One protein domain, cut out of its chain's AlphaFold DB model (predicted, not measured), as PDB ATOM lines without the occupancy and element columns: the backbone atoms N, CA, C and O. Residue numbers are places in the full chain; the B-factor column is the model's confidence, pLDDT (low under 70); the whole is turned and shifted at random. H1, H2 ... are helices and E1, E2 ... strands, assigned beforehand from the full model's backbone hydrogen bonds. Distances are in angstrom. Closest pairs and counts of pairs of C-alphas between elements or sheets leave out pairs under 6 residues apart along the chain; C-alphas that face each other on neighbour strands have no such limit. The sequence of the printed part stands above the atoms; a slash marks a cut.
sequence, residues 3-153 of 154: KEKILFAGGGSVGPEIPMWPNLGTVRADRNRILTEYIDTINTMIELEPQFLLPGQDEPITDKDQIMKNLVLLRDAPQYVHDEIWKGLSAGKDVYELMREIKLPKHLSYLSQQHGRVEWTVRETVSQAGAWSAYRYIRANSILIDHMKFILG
ATOM      1  N   LYS A   3     162.166 151.909 227.427       81.62
ATOM      2  CA  LYS A   3     160.820 151.362 227.176       81.62
ATOM      3  C   LYS A   3     159.826 151.803 228.250       81.62
ATOM      4  O   LYS A   3     158.668 152.070 227.957       81.62
ATOM      5  N   GLU A   4     160.309 151.914 229.479       87.94
ATOM      6  CA  GLU A   4     159.551 152.286 230.668       87.94
ATOM      7  C   GLU A   4     159.542 153.804 230.903       87.94
ATOM      8  O   GLU A   4     158.892 154.278 231.829       87.94
ATOM      9  N   LYS A   5     160.263 154.577 230.073       86.25
ATOM     10  CA  LYS A   5     160.429 156.038 230.180       86.25
ATOM     11  C   LYS A   5     160.930 156.517 231.549       86.25
ATOM     12  O   LYS A   5     160.625 157.633 231.973       86.25
ATOM     13  N   ILE A   6     161.731 155.684 232.216       84.38
ATOM     14  CA  ILE A   6     162.391 156.011 233.486       84.38
ATOM     15  C   ILE A   6     163.848 156.383 233.208       84.38
ATOM     16  O   ILE A   6     164.623 155.569 232.684       84.38
ATOM     17  N   LEU A   7     164.233 157.597 233.598       84.06
ATOM     18  CA  LEU A   7     165.608 158.080 233.562       84.06
ATOM     19  C   LEU A   7     166.234 158.004 234.958       84.06
ATOM     20  O   LEU A   7     165.807 158.686 235.886       84.06
ATOM     21  N   PHE A   8     167.293 157.204 235.080       82.00
ATOM     22  CA  PHE A   8     168.177 157.227 236.242       82.00
ATOM     23  C   PHE A   8     169.264 158.263 235.987       82.00
ATOM     24  O   PHE A   8     170.163 158.033 235.177       82.00
ATOM     25  N   ALA A   9     169.168 159.406 236.656       76.31
ATOM     26  CA  ALA A   9     170.130 160.484 236.518       76.31
ATOM     27  C   ALA A   9     170.988 160.542 237.786       76.31
ATOM     28  O   ALA A   9     170.543 160.952 238.857       76.31
ATOM     29  N   GLY A  10     172.246 160.109 237.675       67.94
ATOM     30  CA  GLY A  10     173.201 160.271 238.769       67.94
ATOM     31  C   GLY A  10     173.391 161.754 239.105       67.94
ATOM     32  O   GLY A  10     173.374 162.596 238.202       67.94
ATOM     33  N   GLY A  11     173.636 162.073 240.380       65.19
ATOM     34  CA  GLY A  11     173.747 163.458 240.868       65.19
ATOM     35  C   GLY A  11     174.833 164.297 240.179       65.19
ATOM     36  O   GLY A  11     174.781 165.519 240.202       65.19
ATOM     37  N   GLY A  12     175.784 163.666 239.485       63.34
ATOM     38  CA  GLY A  12     176.751 164.369 238.638       63.34
ATOM     39  C   GLY A  12     176.176 164.986 237.354       63.34
ATOM     40  O   GLY A  12     176.862 165.788 236.728       63.34
ATOM     41  N   SER A  13     174.963 164.610 236.937       66.44
ATOM     42  CA  SER A  13     174.349 165.076 235.680       66.44
ATOM     43  C   SER A  13     173.278 166.138 235.929       66.44
ATOM     44  O   SER A  13     173.253 167.169 235.265       66.44
ATOM     45  N   VAL A  14     172.413 165.903 236.916       72.38
ATOM     46  CA  VAL A  14     171.270 166.782 237.225       72.38
ATOM     47  C   VAL A  14     171.410 167.517 238.560       72.38
ATOM     48  O   VAL A  14     170.611 168.402 238.841       72.38
ATOM     49  N   GLY A  15     172.451 167.198 239.335       68.19
ATOM     50  CA  GLY A  15     172.641 167.682 240.700       68.19
ATOM     51  C   GLY A  15     171.954 166.807 241.755       68.19
ATOM     52  O   GLY A  15     171.145 165.950 241.400       68.19
ATOM     53  N   PRO A  16     172.307 166.976 243.045       66.50
ATOM     54  CA  PRO A  16     171.446 166.574 244.152       66.50
ATOM     55  C   PRO A  16     170.101 167.298 244.057       66.50
ATOM     56  O   PRO A  16     169.084 166.634 243.982       66.50
ATOM     57  N   GLU A  17     170.117 168.628 243.921       73.50
ATOM     58  CA  GLU A  17     168.926 169.461 243.728       73.50
ATOM     59  C   GLU A  17     168.629 169.631 242.232       73.50
ATOM     60  O   GLU A  17     169.539 169.937 241.459       73.50
ATOM     61  N   ILE A  18     167.366 169.506 241.809       80.75
ATOM     62  CA  ILE A  18     166.985 169.715 240.404       80.75
ATOM     63  C   ILE A  18     166.106 170.968 240.242       80.75
ATOM     64  O   ILE A  18     165.024 171.023 240.826       80.75
ATOM     65  N   PRO A  19     166.478 171.929 239.373       85.44
ATOM     66  CA  PRO A  19     167.681 171.951 238.539       85.44
ATOM     67  C   PRO A  19     168.833 172.739 239.208       85.44
ATOM     68  O   PRO A  19     168.656 173.857 239.702       85.44
ATOM     69  N   MET A  20     170.042 172.177 239.192       88.81
ATOM     70  CA  MET A  20     171.252 172.795 239.748       88.81
ATOM     71  C   MET A  20     172.341 172.935 238.684       88.81
ATOM     72  O   MET A  20     172.534 172.055 237.849       88.81
ATOM     73  N   TRP A  21     173.083 174.041 238.734       91.75
ATOM     74  CA  TRP A  21     174.224 174.283 237.857       91.75
ATOM     75  C   TRP A  21     175.256 173.148 237.961       91.75
ATOM     76  O   TRP A  21     175.611 172.747 239.080       91.75
ATOM     77  N   PRO A  22     175.786 172.642 236.830       87.31
ATOM     78  CA  PRO A  22     176.705 171.519 236.850       87.31
ATOM     79  C   PRO A  22     178.011 171.861 237.560       87.31
ATOM     80  O   PRO A  22     178.625 172.908 237.347       87.31
ATOM     81  N   ASN A  23     178.486 170.917 238.366       82.88
ATOM     82  CA  ASN A  23     179.828 170.977 238.919       82.88
ATOM     83  C   ASN A  23     180.800 170.253 237.976       82.88
ATOM     84  O   ASN A  23     180.948 169.031 238.038       82.88
ATOM     85  N   LEU A  24     181.421 171.011 237.068       77.88
ATOM     86  CA  LEU A  24     182.349 170.460 236.074       77.88
ATOM     87  C   LEU A  24     183.764 170.240 236.618       77.88
ATOM     88  O   LEU A  24     184.482 169.399 236.093       77.88
ATOM     89  N   GLY A  25     184.156 170.949 237.672       69.12
ATOM     90  CA  GLY A  25     185.443 170.778 238.337       69.12
ATOM     91  C   GLY A  25     185.232 170.863 239.834       69.12
ATOM     92  O   GLY A  25     184.911 171.925 240.368       69.12
ATOM     93  N   THR A  26     185.357 169.730 240.523       61.09
ATOM     94  CA  THR A  26     185.148 169.720 241.971       61.09
ATOM     95  C   THR A  26     186.360 170.339 242.667       61.09
ATOM     96  O   THR A  26     187.503 170.074 242.305       61.09
ATOM     97  N   VAL A  27     186.131 171.106 243.740       60.97
ATOM     98  CA  VAL A  27     187.208 171.687 244.577       60.97
ATOM     99  C   VAL A  27     188.153 170.605 245.140       60.97
ATOM    100  O   VAL A  27     189.269 170.899 245.551       60.97
ATOM    101  N   ARG A  28     187.723 169.337 245.136       62.03
ATOM    102  CA  ARG A  28     188.497 168.175 245.593       62.03
ATOM    103  C   ARG A  28     189.436 167.593 244.521       62.03
ATOM    104  O   ARG A  28     190.010 166.541 244.769       62.03
ATOM    105  N   ALA A  29     189.606 168.271 243.381       55.75
ATOM    106  CA  ALA A  29     190.546 167.912 242.314       55.75
ATOM    107  C   ALA A  29     190.329 166.505 241.714       55.75
ATOM    108  O   ALA A  29     191.277 165.750 241.505       55.75
ATOM    109  N   ASP A  30     189.071 166.159 241.428       61.41
ATOM    110  CA  ASP A  30     188.740 165.016 240.563       61.41
ATOM    111  C   ASP A  30     188.935 165.377 239.074       61.41
ATOM    112  O   ASP A  30     189.122 166.547 238.731       61.41
ATOM    113  N   ARG A  31     188.875 164.394 238.169       63.72
ATOM    114  CA  ARG A  31     188.907 164.636 236.723       63.72
ATOM    115  C   ARG A  31     187.788 165.606 236.343       63.72
ATOM    116  O   ARG A  31     186.606 165.301 236.506       63.72
ATOM    117  N   ASN A  32     188.174 166.755 235.795       70.06
ATOM    118  CA  ASN A  32     187.224 167.744 235.307       70.06
ATOM    119  C   ASN A  32     186.360 167.155 234.184       70.06
ATOM    120  O   ASN A  32     186.862 166.499 233.269       70.06
ATOM    121  N   ARG A  33     185.055 167.412 234.261       82.88
ATOM    122  CA  ARG A  33     184.089 167.132 233.200       82.88
ATOM    123  C   ARG A  33     184.243 168.178 232.102       82.88
ATOM    124  O   ARG A  33     184.425 169.367 232.378       82.88
ATOM    125  N   ILE A  34     184.116 167.733 230.860       89.31
ATOM    126  CA  ILE A  34     184.141 168.615 229.700       89.31
ATOM    127  C   ILE A  34     182.737 169.205 229.517       89.31
ATOM    128  O   ILE A  34     181.742 168.479 229.507       89.31
ATOM    129  N   LEU A  35     182.650 170.533 229.387       92.62
ATOM    130  CA  LEU A  35     181.376 171.257 229.287       92.62
ATOM    131  C   LEU A  35     180.520 170.779 228.102       92.62
ATOM    132  O   LEU A  35     179.315 170.609 228.253       92.62
ATOM    133  N   THR A  36     181.131 170.523 226.945       93.38
ATOM    134  CA  THR A  36     180.410 170.047 225.755       93.38
ATOM    135  C   THR A  36     179.868 168.630 225.941       93.38
ATOM    136  O   THR A  36     178.708 168.386 225.643       93.38
ATOM    137  N   GLU A  37     180.645 167.722 226.543       92.56
ATOM    138  CA  GLU A  37     180.182 166.358 226.851       92.56
ATOM    139  C   GLU A  37     179.013 166.362 227.849       92.56
ATOM    140  O   GLU A  37     178.097 165.539 227.766       92.56
ATOM    141  N   TYR A  38     179.025 167.307 228.794       93.12
ATOM    142  CA  TYR A  38     177.896 167.527 229.690       93.12
ATOM    143  C   TYR A  38     176.639 167.941 228.911       93.12
ATOM    144  O   TYR A  38     175.587 167.332 229.095       93.12
ATOM    145  N   ILE A  39     176.748 168.928 228.017       95.44
ATOM    146  CA  ILE A  39     175.627 169.392 227.185       95.44
ATOM    147  C   ILE A  39     175.075 168.241 226.327       95.44
ATOM    148  O   ILE A  39     173.863 168.024 226.310       95.44
ATOM    149  N   ASP A  40     175.945 167.445 225.700       95.38
ATOM    150  CA  ASP A  40     175.557 166.282 224.889       95.38
ATOM    151  C   ASP A  40     174.827 165.208 225.710       95.38
ATOM    152  O   ASP A  40     173.850 164.600 225.258       95.38
ATOM    153  N   THR A  41     175.253 165.016 226.960       93.31
ATOM    154  CA  THR A  41     174.569 164.126 227.904       93.31
ATOM    155  C   THR A  41     173.142 164.608 228.170       93.31
ATOM    156  O   THR A  41     172.208 163.806 228.129       93.31
ATOM    157  N   ILE A  42     172.942 165.910 228.404       95.31
ATOM    158  CA  ILE A  42     171.600 166.468 228.634       95.31
ATOM    159  C   ILE A  42     170.747 166.412 227.359       95.31
ATOM    160  O   ILE A  42     169.570 166.070 227.446       95.31
ATOM    161  N   ASN A  43     171.324 166.658 226.179       96.94
ATOM    162  CA  ASN A  43     170.625 166.481 224.899       96.94
ATOM    163  C   ASN A  43     170.085 165.054 224.749       96.94
ATOM    164  O   ASN A  43     168.898 164.870 224.488       96.94
ATOM    165  N   THR A  44     170.917 164.053 225.040       94.81
ATOM    166  CA  THR A  44     170.499 162.642 225.028       94.81
ATOM    167  C   THR A  44     169.335 162.396 225.999       94.81
ATOM    168  O   THR A  44     168.388 161.684 225.677       94.81
ATOM    169  N   MET A  45     169.360 162.997 227.194       94.00
ATOM    170  CA  MET A  45     168.267 162.866 228.171       94.00
ATOM    171  C   MET A  45     166.960 163.504 227.691       94.00
ATOM    172  O   MET A  45     165.893 162.951 227.948       94.00
ATOM    173  N   ILE A  46     167.035 164.642 226.998       95.62
ATOM    174  CA  ILE A  46     165.879 165.331 226.406       95.62
ATOM    175  C   ILE A  46     165.250 164.464 225.309       95.62
ATOM    176  O   ILE A  46     164.034 164.287 225.303       95.62
ATOM    177  N   GLU A  47     166.063 163.877 224.428       95.56
ATOM    178  CA  GLU A  47     165.603 163.009 223.332       95.56
ATOM    179  C   GLU A  47     164.879 161.746 223.822       95.56
ATOM    180  O   GLU A  47     163.998 161.223 223.141       95.56
ATOM    181  N   LEU A  48     165.219 161.261 225.018       94.31
ATOM    182  CA  LEU A  48     164.553 160.110 225.630       94.31
ATOM    183  C   LEU A  48     163.137 160.420 226.143       94.31
ATOM    184  O   LEU A  48     162.411 159.482 226.475       94.31
ATOM    185  N   GLU A  49     162.756 161.698 226.236       93.31
ATOM    186  CA  GLU A  49     161.470 162.171 226.765       93.31
ATOM    187  C   GLU A  49     160.995 161.423 228.033       93.31
ATOM    188  O   GLU A  49     159.917 160.801 228.040       93.31
ATOM    189  N   PRO A  50     161.788 161.439 229.120       92.19
ATOM    190  CA  PRO A  50     161.462 160.695 230.329       92.19
ATOM    191  C   PRO A  50     160.143 161.161 230.950       92.19
ATOM    192  O   PRO A  50     159.848 162.351 231.028       92.19
ATOM    193  N   GLN A  51     159.357 160.198 231.430       91.69
ATOM    194  CA  GLN A  51     158.158 160.451 232.237       91.69
ATOM    195  C   GLN A  51     158.465 160.401 233.733       91.69
ATOM    196  O   GLN A  51     157.744 160.990 234.530       91.69
ATOM    197  N   PHE A  52     159.548 159.719 234.100       89.75
ATOM    198  CA  PHE A  52     160.033 159.615 235.466       89.75
ATOM    199  C   PHE A  52     161.518 159.940 235.493       89.75
ATOM    200  O   PHE A  52     162.289 159.400 234.691       89.75
ATOM    201  N   LEU A  53     161.923 160.780 236.437       87.81
ATOM    202  CA  LEU A  53     163.322 161.084 236.694       87.81
ATOM    203  C   LEU A  53     163.648 160.704 238.135       87.81
ATOM    204  O   LEU A  53     162.983 161.150 239.062       87.81
ATOM    205  N   LEU A  54     164.677 159.878 238.300       86.44
ATOM    206  CA  LEU A  54     165.205 159.448 239.592       86.44
ATOM    207  C   LEU A  54     166.540 160.169 239.837       86.44
ATOM    208  O   LEU A  54     167.561 159.727 239.291       86.44
ATOM    209  N   PRO A  55     166.545 161.283 240.597       73.75
ATOM    210  CA  PRO A  55     167.770 161.912 241.069       73.75
ATOM    211  C   PRO A  55     168.357 161.000 242.132       73.75
ATOM    212  O   PRO A  55     167.695 160.710 243.116       73.75
ATOM    213  N   GLY A  56     169.586 160.521 241.973       70.06
ATOM    214  CA  GLY A  56     170.143 159.509 242.886       70.06
ATOM    215  C   GLY A  56     170.155 159.835 244.398       70.06
ATOM    216  O   GLY A  56     170.553 158.961 245.163       70.06
ATOM    217  N   GLN A  57     169.787 161.048 244.833       68.62
ATOM    218  CA  GLN A  57     169.737 161.476 246.240       68.62
ATOM    219  C   GLN A  57     168.370 162.009 246.706       68.62
ATOM    220  O   GLN A  57     168.188 162.148 247.911       68.62
ATOM    221  N   ASP A  58     167.423 162.242 245.793       69.25
ATOM    222  CA  ASP A  58     166.141 162.905 246.067       69.25
ATOM    223  C   ASP A  58     164.956 162.038 245.602       69.25
ATOM    224  O   ASP A  58     165.124 161.026 244.913       69.25
ATOM    225  N   GLU A  59     163.739 162.439 245.982       78.81
ATOM    226  CA  GLU A  59     162.508 161.766 245.558       78.81
ATOM    227  C   GLU A  59     162.334 161.784 244.022       78.81
ATOM    228  O   GLU A  59     162.756 162.733 243.349       78.81
ATOM    229  N   PRO A  60     161.680 160.762 243.438       82.69
ATOM    230  CA  PRO A  60     161.416 160.726 242.007       82.69
ATOM    231  C   PRO A  60     160.551 161.912 241.560       82.69
ATOM    232  O   PRO A  60     159.496 162.185 242.134       82.69
ATOM    233  N   ILE A  61     160.936 162.557 240.460       87.81
ATOM    234  CA  ILE A  61     160.082 163.523 239.765       87.81
ATOM    235  C   ILE A  61     159.200 162.742 238.788       87.81
ATOM    236  O   ILE A  61     159.707 161.966 237.974       87.81
ATOM    237  N   THR A  62     157.884 162.938 238.872       89.88
ATOM    238  CA  THR A  62     156.873 162.203 238.084       89.88
ATOM    239  C   THR A  62     156.103 163.087 237.095       89.88
ATOM    240  O   THR A  62     155.306 162.587 236.304       89.88
ATOM    241  N   ASP A  63     156.338 164.402 237.121       92.81
ATOM    242  CA  ASP A  63     155.756 165.365 236.184       92.81
ATOM    243  C   ASP A  63     156.662 165.519 234.952       92.81
ATOM    244  O   ASP A  63     157.751 166.097 235.030       92.81
ATOM    245  N   LYS A  64     156.198 165.011 233.801       93.06
ATOM    246  CA  LYS A  64     156.924 165.069 232.521       93.06
ATOM    247  C   LYS A  64     157.279 166.505 232.127       93.06
ATOM    248  O   LYS A  64     158.404 166.744 231.688       93.06
ATOM    249  N   ASP A  65     156.358 167.452 232.266       94.69
ATOM    250  CA  ASP A  65     156.576 168.823 231.800       94.69
ATOM    251  C   ASP A  65     157.621 169.519 232.674       94.69
ATOM    252  O   ASP A  65     158.517 170.200 232.166       94.69
ATOM    253  N   GLN A  66     157.577 169.270 233.986       93.50
ATOM    254  CA  GLN A  66     158.596 169.744 234.917       93.50
ATOM    255  C   GLN A  66     159.974 169.126 234.626       93.50
ATOM    256  O   GLN A  66     160.977 169.846 234.642       93.50
ATOM    257  N   ILE A  67     160.043 167.824 234.317       93.44
ATOM    258  CA  ILE A  67     161.296 167.152 233.939       93.44
ATOM    259  C   ILE A  67     161.877 167.789 232.677       93.44
ATOM    260  O   ILE A  67     163.038 168.199 232.675       93.44
ATOM    261  N   MET A  68     161.073 167.916 231.619       96.00
ATOM    262  CA  MET A  68     161.532 168.475 230.349       96.00
ATOM    263  C   MET A  68     161.981 169.926 230.504       96.00
ATOM    264  O   MET A  68     163.039 170.290 229.995       96.00
ATOM    265  N   LYS A  69     161.239 170.740 231.264       95.38
ATOM    266  CA  LYS A  69     161.622 172.122 231.576       95.38
ATOM    267  C   LYS A  69     162.972 172.194 232.292       95.38
ATOM    268  O   LYS A  69     163.805 173.029 231.944       95.38
ATOM    269  N   ASN A  70     163.197 171.316 233.267       93.81
ATOM    270  CA  ASN A  70     164.452 171.254 234.011       93.81
ATOM    271  C   ASN A  70     165.623 170.814 233.120       93.81
ATOM    272  O   ASN A  70     166.669 171.454 233.150       93.81
ATOM    273  N   LEU A  71     165.448 169.774 232.299       95.31
ATOM    274  CA  LEU A  71     166.483 169.312 231.366       95.31
ATOM    275  C   LEU A  71     166.827 170.380 230.319       95.31
ATOM    276  O   LEU A  71     167.999 170.636 230.061       95.31
ATOM    277  N   VAL A  72     165.818 171.055 229.764       97.00
ATOM    278  CA  VAL A  72     166.002 172.180 228.834       97.00
ATOM    279  C   VAL A  72     166.832 173.288 229.475       97.00
ATOM    280  O   VAL A  72     167.787 173.763 228.869       97.00
ATOM    281  N   LEU A  73     166.537 173.648 230.725       96.12
ATOM    282  CA  LEU A  73     167.297 174.662 231.449       96.12
ATOM    283  C   LEU A  73     168.745 174.220 231.733       96.12
ATOM    284  O   LEU A  73     169.672 175.017 231.572       96.12
ATOM    285  N   LEU A  74     168.941 172.950 232.108       95.06
ATOM    286  CA  LEU A  74     170.258 172.337 232.322       95.06
ATOM    287  C   LEU A  74     171.096 172.245 231.039       95.06
ATOM    288  O   LEU A  74     172.315 172.178 231.130       95.06
ATOM    289  N   ARG A  75     170.479 172.267 229.854       96.69
ATOM    290  CA  ARG A  75     171.177 172.361 228.563       96.69
ATOM    291  C   ARG A  75     171.442 173.813 228.164       96.69
ATOM    292  O   ARG A  75     172.577 174.165 227.854       96.69
ATOM    293  N   ASP A  76     170.405 174.649 228.162       98.19
ATOM    294  CA  ASP A  76     170.461 175.997 227.583       98.19
ATOM    295  C   ASP A  76     171.390 176.923 228.360       98.19
ATOM    296  O   ASP A  76     172.120 177.716 227.768       98.19
ATOM    297  N   ALA A  77     171.402 176.820 229.690       97.44
ATOM    298  CA  ALA A  77     172.222 177.701 230.506       97.44
ATOM    299  C   ALA A  77     173.733 177.402 230.358       97.44
ATOM    300  O   ALA A  77     174.498 178.346 230.131       97.44
ATOM    301  N   PRO A  78     174.199 176.137 230.394       96.62
ATOM    302  CA  PRO A  78     175.588 175.807 230.070       96.62
ATOM    303  C   PRO A  78     175.966 176.064 228.607       96.62
ATOM    304  O   PRO A  78     177.088 176.512 228.366       96.62
ATOM    305  N   GLN A  79     175.052 175.869 227.648       98.06
ATOM    306  CA  GLN A  79     175.278 176.231 226.240       98.06
ATOM    307  C   GLN A  79     175.506 177.741 226.075       98.06
ATOM    308  O   GLN A  79     176.476 178.156 225.450       98.06
ATOM    309  N   TYR A  80     174.675 178.574 226.706       98.44
ATOM    310  CA  TYR A  80     174.871 180.025 226.708       98.44
ATOM    311  C   TYR A  80     176.251 180.415 227.260       98.44
ATOM    312  O   TYR A  80     176.950 181.241 226.676       98.44
ATOM    313  N   VAL A  81     176.671 179.807 228.377       98.06
ATOM    314  CA  VAL A  81     177.993 180.078 228.966       98.06
ATOM    315  C   VAL A  81     179.117 179.637 228.032       98.06
ATOM    316  O   VAL A  81     180.080 180.382 227.871       98.06
ATOM    317  N   HIS A  82     178.996 178.470 227.396       97.62
ATOM    318  CA  HIS A  82     179.939 178.010 226.377       97.62
ATOM    319  C   HIS A  82     180.104 179.045 225.253       97.62
ATOM    320  O   HIS A  82     181.229 179.415 224.909       97.62
ATOM    321  N   ASP A  83     178.999 179.558 224.718       98.44
ATOM    322  CA  ASP A  83     179.023 180.485 223.585       98.44
ATOM    323  C   ASP A  83     179.612 181.850 223.972       98.44
ATOM    324  O   ASP A  83     180.433 182.407 223.237       98.44
ATOM    325  N   GLU A  84     179.279 182.364 225.160       98.56
ATOM    326  CA  GLU A  84     179.853 183.616 225.664       98.56
ATOM    327  C   GLU A  84     181.348 183.489 226.004       98.56
ATOM    328  O   GLU A  84     182.095 184.449 225.795       98.56
ATOM    329  N   ILE A  85     181.821 182.314 226.446       97.75
ATOM    330  CA  ILE A  85     183.260 182.051 226.612       97.75
ATOM    331  C   ILE A  85     183.972 182.230 225.272       97.75
ATOM    332  O   ILE A  85     184.920 183.011 225.184       97.75
ATOM    333  N   TRP A  86     183.520 181.550 224.214       97.38
ATOM    334  CA  TRP A  86     184.206 181.603 222.920       97.38
ATOM    335  C   TRP A  86     184.114 182.964 222.249       97.38
ATOM    336  O   TRP A  86     185.097 183.435 221.676       97.38
ATOM    337  N   LYS A  87     182.966 183.629 222.358       97.88
ATOM    338  CA  LYS A  87     182.796 185.010 221.905       97.88
ATOM    339  C   LYS A  87     183.763 185.956 222.613       97.88
ATOM    340  O   LYS A  87     184.396 186.782 221.962       97.88
ATOM    341  N   GLY A  88     183.908 185.826 223.929       97.69
ATOM    342  CA  GLY A  88     184.806 186.665 224.708       97.69
ATOM    343  C   GLY A  88     186.289 186.380 224.441       97.69
ATOM    344  O   GLY A  88     187.051 187.321 224.233       97.69
ATOM    345  N   LEU A  89     186.681 185.107 224.336       95.81
ATOM    346  CA  LEU A  89     188.035 184.717 223.920       95.81
ATOM    347  C   LEU A  89     188.370 185.235 222.512       95.81
ATOM    348  O   LEU A  89     189.457 185.762 222.294       95.81
ATOM    349  N   SER A  90     187.424 185.149 221.569       95.38
ATOM    350  CA  SER A  90     187.594 185.678 220.204       95.38
ATOM    351  C   SER A  90     187.739 187.203 220.181       95.38
ATOM    352  O   SER A  90     188.362 187.750 219.276       95.38
ATOM    353  N   ALA A  91     187.192 187.888 221.186       97.12
ATOM    354  CA  ALA A  91     187.348 189.324 221.399       97.12
ATOM    355  C   ALA A  91     188.629 189.694 222.178       97.12
ATOM    356  O   ALA A  91     188.827 190.866 222.490       97.12
ATOM    357  N   GLY A  92     189.493 188.722 222.496       95.81
ATOM    358  CA  GLY A  92     190.769 188.943 223.180       95.81
ATOM    359  C   GLY A  92     190.681 189.063 224.704       95.81
ATOM    360  O   GLY A  92     191.670 189.449 225.319       95.81
ATOM    361  N   LYS A  93     189.533 188.741 225.313       97.19
ATOM    362  CA  LYS A  93     189.362 188.791 226.773       97.19
ATOM    363  C   LYS A  93     190.100 187.655 227.467       97.19
ATOM    364  O   LYS A  93     190.130 186.526 226.968       97.19
ATOM    365  N   ASP A  94     190.629 187.932 228.653       95.75
ATOM    366  CA  ASP A  94     191.240 186.916 229.505       95.75
ATOM    367  C   ASP A  94     190.212 186.137 230.347       95.75
ATOM    368  O   ASP A  94     189.041 186.500 230.482       95.75
ATOM    369  N   VAL A  95     190.655 185.025 230.942       95.88
ATOM    370  CA  VAL A  95     189.793 184.151 231.753       95.88
ATOM    371  C   VAL A  95     189.144 184.877 232.935       95.88
ATOM    372  O   VAL A  95     187.995 184.595 233.269       95.88
ATOM    373  N   TYR A  96     189.838 185.819 233.570       97.19
ATOM    374  CA  TYR A  96     189.333 186.527 234.739       97.19
ATOM    375  C   TYR A  96     188.305 187.591 234.353       97.19
ATOM    376  O   TYR A  96     187.353 187.811 235.103       97.19
ATOM    377  N   GLU A  97     188.466 188.235 233.197       98.06
ATOM    378  CA  GLU A  97     187.441 189.094 232.599       98.06
ATOM    379  C   GLU A  97     186.168 188.295 232.326       98.06
ATOM    380  O   GLU A  97     185.095 188.661 232.810       98.06
ATOM    381  N   LEU A  98     186.293 187.138 231.670       98.25
ATOM    382  CA  LEU A  98     185.156 186.262 231.373       98.25
ATOM    383  C   LEU A  98     184.442 185.784 232.643       98.25
ATOM    384  O   LEU A  98     183.215 185.818 232.713       98.25
ATOM    385  N   MET A  99     185.187 185.399 233.684       97.69
ATOM    386  CA  MET A  99     184.614 185.002 234.978       97.69
ATOM    387  C   MET A  99     183.782 186.117 235.634       97.69
ATOM    388  O   MET A  99     182.781 185.842 236.307       97.69
ATOM    389  N   ARG A 100     184.190 187.383 235.473       98.19
ATOM    390  CA  ARG A 100     183.470 188.537 236.033       98.19
ATOM    391  C   ARG A 100     182.225 188.879 235.224       98.19
ATOM    392  O   ARG A 100     181.188 189.156 235.822       98.19
ATOM    393  N   GLU A 101     182.330 188.854 233.902       98.00
ATOM    394  CA  GLU A 101     181.311 189.395 233.000       98.00
ATOM    395  C   GLU A 101     180.233 188.390 232.603       98.00
ATOM    396  O   GLU A 101     179.069 188.769 232.463       98.00
ATOM    397  N   ILE A 102     180.586 187.114 232.435       98.31
ATOM    398  CA  ILE A 102     179.620 186.100 232.014       98.31
ATOM    399  C   ILE A 102     178.658 185.836 233.174       98.31
ATOM    400  O   ILE A 102     179.033 185.338 234.240       98.31
ATOM    401  N   LYS A 103     177.391 186.188 232.949       97.44
ATOM    402  CA  LYS A 103     176.261 185.959 233.854       97.44
ATOM    403  C   LYS A 103     175.090 185.401 233.065       97.44
ATOM    404  O   LYS A 103     174.884 185.767 231.908       97.44
ATOM    405  N   LEU A 104     174.317 184.532 233.708       97.31
ATOM    406  CA  LEU A 104     173.111 183.979 233.106       97.31
ATOM    407  C   LEU A 104     172.048 185.072 232.951       97.31
ATOM    408  O   LEU A 104     171.793 185.810 233.910       97.31
ATOM    409  N   PRO A 105     171.388 185.168 231.787       97.12
ATOM    410  CA  PRO A 105     170.220 186.021 231.646       97.12
ATOM    411  C   PRO A 105     169.083 185.500 232.536       97.12
ATOM    412  O   PRO A 105     169.008 184.311 232.842       97.12
ATOM    413  N   LYS A 106     168.151 186.385 232.915       96.56
ATOM    414  CA  LYS A 106     167.068 186.088 233.878       96.56
ATOM    415  C   LYS A 106     166.276 184.812 233.564       96.56
ATOM    416  O   LYS A 106     165.851 184.117 234.475       96.56
ATOM    417  N   HIS A 107     166.062 184.503 232.287       95.31
ATOM    418  CA  HIS A 107     165.306 183.318 231.876       95.31
ATOM    419  C   HIS A 107     166.095 182.002 232.024       95.31
ATOM    420  O   HIS A 107     165.477 180.944 232.073       95.31
ATOM    421  N   LEU A 108     167.427 182.066 232.150       96.62
ATOM    422  CA  LEU A 108     168.322 180.921 232.370       96.62
ATOM    423  C   LEU A 108     168.850 180.837 233.810       96.62
ATOM    424  O   LEU A 108     169.490 179.859 234.178       96.62
ATOM    425  N   SER A 109     168.588 181.844 234.648       93.69
ATOM    426  CA  SER A 109     169.145 181.933 236.004       93.69
ATOM    427  C   SER A 109     168.398 181.104 237.056       93.69
ATOM    428  O   SER A 109     168.712 181.205 238.238       93.69
ATOM    429  N   TYR A 110     167.402 180.305 236.663       92.94
ATOM    430  CA  TYR A 110     166.595 179.476 237.568       92.94
ATOM    431  C   TYR A 110     167.294 178.152 237.937       92.94
ATOM    432  O   TYR A 110     166.678 177.093 237.920       92.94
ATOM    433  N   LEU A 111     168.592 178.219 238.240       91.69
ATOM    434  CA  LEU A 111     169.457 177.089 238.577       91.69
ATOM    435  C   LEU A 111     170.181 177.381 239.890       91.69
ATOM    436  O   LEU A 111     170.813 178.431 240.031       91.69
ATOM    437  N   SER A 112     170.129 176.444 240.837       89.94
ATOM    438  CA  SER A 112     170.917 176.539 242.072       89.94
ATOM    439  C   SER A 112     172.414 176.530 241.735       89.94
ATOM    440  O   SER A 112     172.878 175.674 240.987       89.94
ATOM    441  N   GLN A 113     173.185 177.481 242.269       91.19
ATOM    442  CA  GLN A 113     174.647 177.564 242.094       91.19
ATOM    443  C   GLN A 113     175.408 177.249 243.394       91.19
ATOM    444  O   GLN A 113     176.506 177.751 243.643       91.19
ATOM    445  N   GLN A 114     174.806 176.449 244.281       86.44
ATOM    446  CA  GLN A 114     175.414 176.116 245.573       86.44
ATOM    447  C   GLN A 114     176.637 175.197 245.428       86.44
ATOM    448  O   GLN A 114     177.622 175.363 246.150       86.44
ATOM    449  N   HIS A 115     176.604 174.267 244.465       81.38
ATOM    450  CA  HIS A 115     177.655 173.260 244.265       81.38
ATOM    451  C   HIS A 115     178.495 173.456 243.001       81.38
ATOM    452  O   HIS A 115     179.643 173.016 242.967       81.38
ATOM    453  N   GLY A 116     177.945 174.101 241.976       87.38
ATOM    454  CA  GLY A 116     178.657 174.540 240.782       87.38
ATOM    455  C   GLY A 116     178.376 176.019 240.546       87.38
ATOM    456  O   GLY A 116     177.319 176.510 240.933       87.38
ATOM    457  N   ARG A 117     179.310 176.735 239.917       92.12
ATOM    458  CA  ARG A 117     179.142 178.157 239.591       92.12
ATOM    459  C   ARG A 117     179.587 178.450 238.171       92.12
ATOM    460  O   ARG A 117     180.533 177.828 237.681       92.12
ATOM    461  N   VAL A 118     178.950 179.439 237.550       95.44
ATOM    462  CA  VAL A 118     179.268 179.890 236.187       95.44
ATOM    463  C   VAL A 118     180.743 180.263 236.062       95.44
ATOM    464  O   VAL A 118     181.428 179.779 235.166       95.44
ATOM    465  N   GLU A 119     181.275 181.064 236.983       94.44
ATOM    466  CA  GLU A 119     182.670 181.504 236.936       94.44
ATOM    467  C   GLU A 119     183.668 180.343 237.070       94.44
ATOM    468  O   GLU A 119     184.746 180.377 236.478       94.44
ATOM    469  N   TRP A 120     183.313 179.279 237.796       92.75
ATOM    470  CA  TRP A 120     184.157 178.086 237.885       92.75
ATOM    471  C   TRP A 120     184.152 177.334 236.556       92.75
ATOM    472  O   TRP A 120     185.216 177.018 236.033       92.75
ATOM    473  N   THR A 121     182.974 177.146 235.953       93.56
ATOM    474  CA  THR A 121     182.836 176.570 234.609       93.56
ATOM    475  C   THR A 121     183.656 177.339 233.570       93.56
ATOM    476  O   THR A 121     184.344 176.711 232.765       93.56
ATOM    477  N   VAL A 122     183.638 178.675 233.604       95.38
ATOM    478  CA  VAL A 122     184.454 179.519 232.714       95.38
ATOM    479  C   VAL A 122     185.937 179.198 232.874       95.38
ATOM    480  O   VAL A 122     186.603 178.864 231.894       95.38
ATOM    481  N   ARG A 123     186.447 179.237 234.111       92.81
ATOM    482  CA  ARG A 123     187.859 178.958 234.396       92.81
ATOM    483  C   ARG A 123     188.286 177.580 233.902       92.81
ATOM    484  O   ARG A 123     189.305 177.464 233.222       92.81
ATOM    485  N   GLU A 124     187.507 176.552 234.227       90.88
ATOM    486  CA  GLU A 124     187.828 175.174 233.859       90.88
ATOM    487  C   GLU A 124     187.780 174.959 232.346       90.88
ATOM    488  O   GLU A 124     188.631 174.263 231.794       90.88
ATOM    489  N   THR A 125     186.822 175.574 231.652       92.38
ATOM    490  CA  THR A 125     186.687 175.443 230.192       92.38
ATOM    491  C   THR A 125     187.862 176.103 229.472       92.38
ATOM    492  O   THR A 125     188.474 175.490 228.596       92.38
ATOM    493  N   VAL A 126     188.242 177.320 229.880       92.69
ATOM    494  CA  VAL A 126     189.395 178.028 229.298       92.69
ATOM    495  C   VAL A 126     190.704 177.283 229.590       92.69
ATOM    496  O   VAL A 126     191.536 177.125 228.697       92.69
ATOM    497  N   SER A 127     190.870 176.766 230.812       89.56
ATOM    498  CA  SER A 127     192.031 175.953 231.201       89.56
ATOM    499  C   SER A 127     192.180 174.709 230.315       89.56
ATOM    500  O   SER A 127     193.252 174.456 229.762       89.56
ATOM    501  N   GLN A 128     191.086 173.971 230.100       87.00
ATOM    502  CA  GLN A 128     191.065 172.783 229.240       87.00
ATOM    503  C   GLN A 128     191.392 173.116 227.777       87.00
ATOM    504  O   GLN A 128     192.191 172.418 227.148       87.00
ATOM    505  N   ALA A 129     190.836 174.207 227.243       86.50
ATOM    506  CA  ALA A 129     191.129 174.675 225.889       86.50
ATOM    507  C   ALA A 129     192.610 175.051 225.702       86.50
ATOM    508  O   ALA A 129     193.236 174.690 224.695       86.50
ATOM    509  N   GLY A 130     193.194 175.738 226.689       84.75
ATOM    510  CA  GLY A 130     194.613 176.089 226.707       84.75
ATOM    511  C   GLY A 130     195.517 174.857 226.777       84.75
ATOM    512  O   GLY A 130     196.445 174.729 225.978       84.75
ATOM    513  N   ALA A 131     195.207 173.910 227.668       78.94
ATOM    514  CA  ALA A 131     195.943 172.653 227.798       78.94
ATOM    515  C   ALA A 131     195.915 171.827 226.502       78.94
ATOM    516  O   ALA A 131     196.948 171.311 226.073       78.94
ATOM    517  N   TRP A 132     194.759 171.747 225.834       73.31
ATOM    518  CA  TRP A 132     194.628 171.072 224.542       73.31
ATOM    519  C   TRP A 132     195.473 171.730 223.448       73.31
ATOM    520  O   TRP A 132     196.176 171.046 222.698       73.31
ATOM    521  N   SER A 133     195.449 173.059 223.374       74.56
ATOM    522  CA  SER A 133     196.230 173.819 222.393       74.56
ATOM    523  C   SER A 133     197.735 173.641 222.620       74.56
ATOM    524  O   SER A 133     198.471 173.345 221.677       74.56
ATOM    525  N   ALA A 134     198.182 173.719 223.877       70.81
ATOM    526  CA  ALA A 134     199.565 173.454 224.261       70.81
ATOM    527  C   ALA A 134     199.986 172.013 223.927       70.81
ATOM    528  O   ALA A 134     201.047 171.797 223.342       70.81
ATOM    529  N   TYR A 135     199.132 171.028 224.217       76.88
ATOM    530  CA  TYR A 135     199.375 169.627 223.873       76.88
ATOM    531  C   TYR A 135     199.563 169.423 222.362       76.88
ATOM    532  O   TYR A 135     200.517 168.761 221.942       76.88
ATOM    533  N   ARG A 136     198.701 170.020 221.522       73.75
ATOM    534  CA  ARG A 136     198.842 169.942 220.056       73.75
ATOM    535  C   ARG A 136     200.115 170.616 219.568       73.75
ATOM    536  O   ARG A 136     200.782 170.058 218.701       73.75
ATOM    537  N   TYR A 137     200.461 171.774 220.129       72.56
ATOM    538  CA  TYR A 137     201.687 172.488 219.781       72.56
ATOM    539  C   TYR A 137     202.932 171.654 220.095       72.56
ATOM    540  O   TYR A 137     203.801 171.506 219.237       72.56
ATOM    541  N   ILE A 138     203.000 171.054 221.287       77.50
ATOM    542  CA  ILE A 138     204.121 170.196 221.692       77.50
ATOM    543  C   ILE A 138     204.219 168.973 220.775       77.50
ATOM    544  O   ILE A 138     205.302 168.682 220.282       77.50
ATOM    545  N   ARG A 139     203.107 168.282 220.486       73.38
ATOM    546  CA  ARG A 139     203.114 167.095 219.611       73.38
ATOM    547  C   ARG A 139     203.493 167.427 218.160       73.38
ATOM    548  O   ARG A 139     204.184 166.650 217.514       73.38
ATOM    549  N   ALA A 140     203.030 168.557 217.626       73.62
ATOM    550  CA  ALA A 140     203.369 168.970 216.264       73.62
ATOM    551  C   ALA A 140     204.851 169.358 216.138       73.62
ATOM    552  O   ALA A 140     205.485 169.058 215.129       73.62
ATOM    553  N   ASN A 141     205.413 169.985 217.175       71.50
ATOM    554  CA  ASN A 141     206.803 170.430 217.179       71.50
ATOM    555  C   ASN A 141     207.789 169.396 217.738       71.50
ATOM    556  O   ASN A 141     208.984 169.554 217.520       71.50
ATOM    557  N   SER A 142     207.342 168.322 218.400       64.88
ATOM    558  CA  SER A 142     208.243 167.253 218.852       64.88
ATOM    559  C   SER A 142     208.923 166.562 217.670       64.88
ATOM    560  O   SER A 142     210.110 166.291 217.736       64.88
ATOM    561  N   ILE A 143     208.217 166.396 216.544       62.09
ATOM    562  CA  ILE A 143     208.788 165.858 215.299       62.09
ATOM    563  C   ILE A 143     209.872 166.794 214.749       62.09
ATOM    564  O   ILE A 143     210.925 166.328 214.330       62.09
ATOM    565  N   LEU A 144     209.645 168.111 214.784       59.59
ATOM    566  CA  LEU A 144     210.627 169.119 214.369       59.59
ATOM    567  C   LEU A 144     211.843 169.153 215.299       59.59
ATOM    568  O   LEU A 144     212.970 169.230 214.819       59.59
ATOM    569  N   ILE A 145     211.630 169.055 216.611       61.06
ATOM    570  CA  ILE A 145     212.697 169.015 217.615       61.06
ATOM    571  C   ILE A 145     213.532 167.741 217.458       61.06
ATOM    572  O   ILE A 145     214.755 167.829 217.470       61.06
ATOM    573  N   ASP A 146     212.911 166.582 217.240       64.25
ATOM    574  CA  ASP A 146     213.626 165.319 217.025       64.25
ATOM    575  C   ASP A 146     214.399 165.324 215.693       64.25
ATOM    576  O   ASP A 146     215.542 164.869 215.637       64.25
ATOM    577  N   HIS A 147     213.847 165.934 214.635       57.75
ATOM    578  CA  HIS A 147     214.566 166.152 213.371       57.75
ATOM    579  C   HIS A 147     215.737 167.138 213.524       57.75
ATOM    580  O   HIS A 147     216.798 166.937 212.934       57.75
ATOM    581  N   MET A 148     215.580 168.197 214.322       56.34
ATOM    582  CA  MET A 148     216.654 169.156 214.602       56.34
ATOM    583  C   MET A 148     217.758 168.549 215.467       56.34
ATOM    584  O   MET A 148     218.926 168.822 215.211       56.34
ATOM    585  N   LYS A 149     217.422 167.696 216.438       66.69
ATOM    586  CA  LYS A 149     218.397 166.921 217.220       66.69
ATOM    587  C   LYS A 149     219.198 165.961 216.343       66.69
ATOM    588  O   LYS A 149     220.421 165.914 216.441       66.69
ATOM    589  N   PHE A 150     218.531 165.284 215.405       66.38
ATOM    590  CA  PHE A 150     219.193 164.438 214.407       66.38
ATOM    591  C   PHE A 150     220.162 165.226 213.504       66.38
ATOM    592  O   PHE A 150     221.259 164.752 213.228       66.38
ATOM    593  N   ILE A 151     219.791 166.438 213.073       63.50
ATOM    594  CA  ILE A 151     220.641 167.295 212.224       63.50
ATOM    595  C   ILE A 151     221.787 167.951 213.016       63.50
ATOM    596  O   ILE A 151     222.875 168.129 212.473       63.50
ATOM    597  N   LEU A 152     221.558 168.332 214.277       68.31
ATOM    598  CA  LEU A 152     222.505 169.109 215.087       68.31
ATOM    599  C   LEU A 152     223.382 168.262 216.027       68.31
ATOM    600  O   LEU A 152     224.303 168.810 216.625       68.31
ATOM    601  N   GLY A 153     223.158 166.947 216.115       59.16
ATOM    602  CA  GLY A 153     224.098 166.007 216.736       59.16
ATOM    603  C   GLY A 153     224.089 165.957 218.267       59.16
ATOM    604  O   GLY A 153     225.126 165.669 218.864       59.16
TER     605      GLY A 153
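What this domain is: This is residues 3 to 153 of the 154 residues of an uncharacterized protein of Pseudomonadales bacterium (UniProt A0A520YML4). A helical body bears one long arm: H2 and H3 lie side by side, with the small sheet of E1 and E2 at one end and the hairpin of H4 and H5 at the other, where residues 129 to 153, nearly all in H5, stick out. The printed part has 151 residues with five named helices and two named strands, in the order E1 H1 H2 E2 H3 H4 H5; the class is mostly helix and the sheet is parallel. The whole is loose, with a radius of gyration of the C-alphas of 19.5 A, and spans 70 by 37 by 28 A.

How they stand to each other: E1, residues 6 to 9, and E2, residues 52 to 55, are parallel neighbours at 20 degrees; N 7 and O 52, 2.9 A apart, are within hydrogen-bond range. With H1, residues 11 to 14, and H2, residues 35 to 47, they form a strand-helix-strand unit, two parallel strands with helices between, its crossover right-handed. H1 only just touches residues 38 to 42 of H2, with 3 pairs of C-alphas within 8 A, the closest Ser 13 and Tyr 38 at 7.4 A. H2 touches H3, residues 64 to 90, at a shallow tilt of 28 degrees, opposite ways; the closest C-alphas, of Ile 39 and Arg 75, are 5.5 A apart. Residues 81 to 85 of H3 touch residues 118 to 126 of H5, residues 118 to 152, at a steep tilt of 49 degrees, the same way; the closest C-alphas are those of Ile 85 and Val 122, 6.7 A. H4, residues 95 to 101, and H5 form a helical hairpin at a shallow tilt of 21 degrees; the closest C-alphas are those of Met 99 and Glu 119, 4.5 A. Every O i to N i+4 pair is within hydrogen-bond range in H2 and H4, 22 of 23 in H3 and 29 of 31 in H5; H1 is too short for one.

Where its parts are: E1 begins at C-alpha 6 (162.391, 156.011, 233.486). H2 is 18.8 A long, H3 38.9 A and H5 49.3 A, ending at C-alpha 152 (222.505, 169.109, 215.087). H5 has a kink of 31 degrees near residue 143.

The domain as a whole: The C-alphas of Asp 63 and Gly 153, the two farthest apart, are 71.1 A apart. The printed part has no cut; the links H1 to H2 and H4 to H5 are long. The mean pLDDT of the printed part is 85.3, with residues 25 to 31 and 142 to 153 among those under 70.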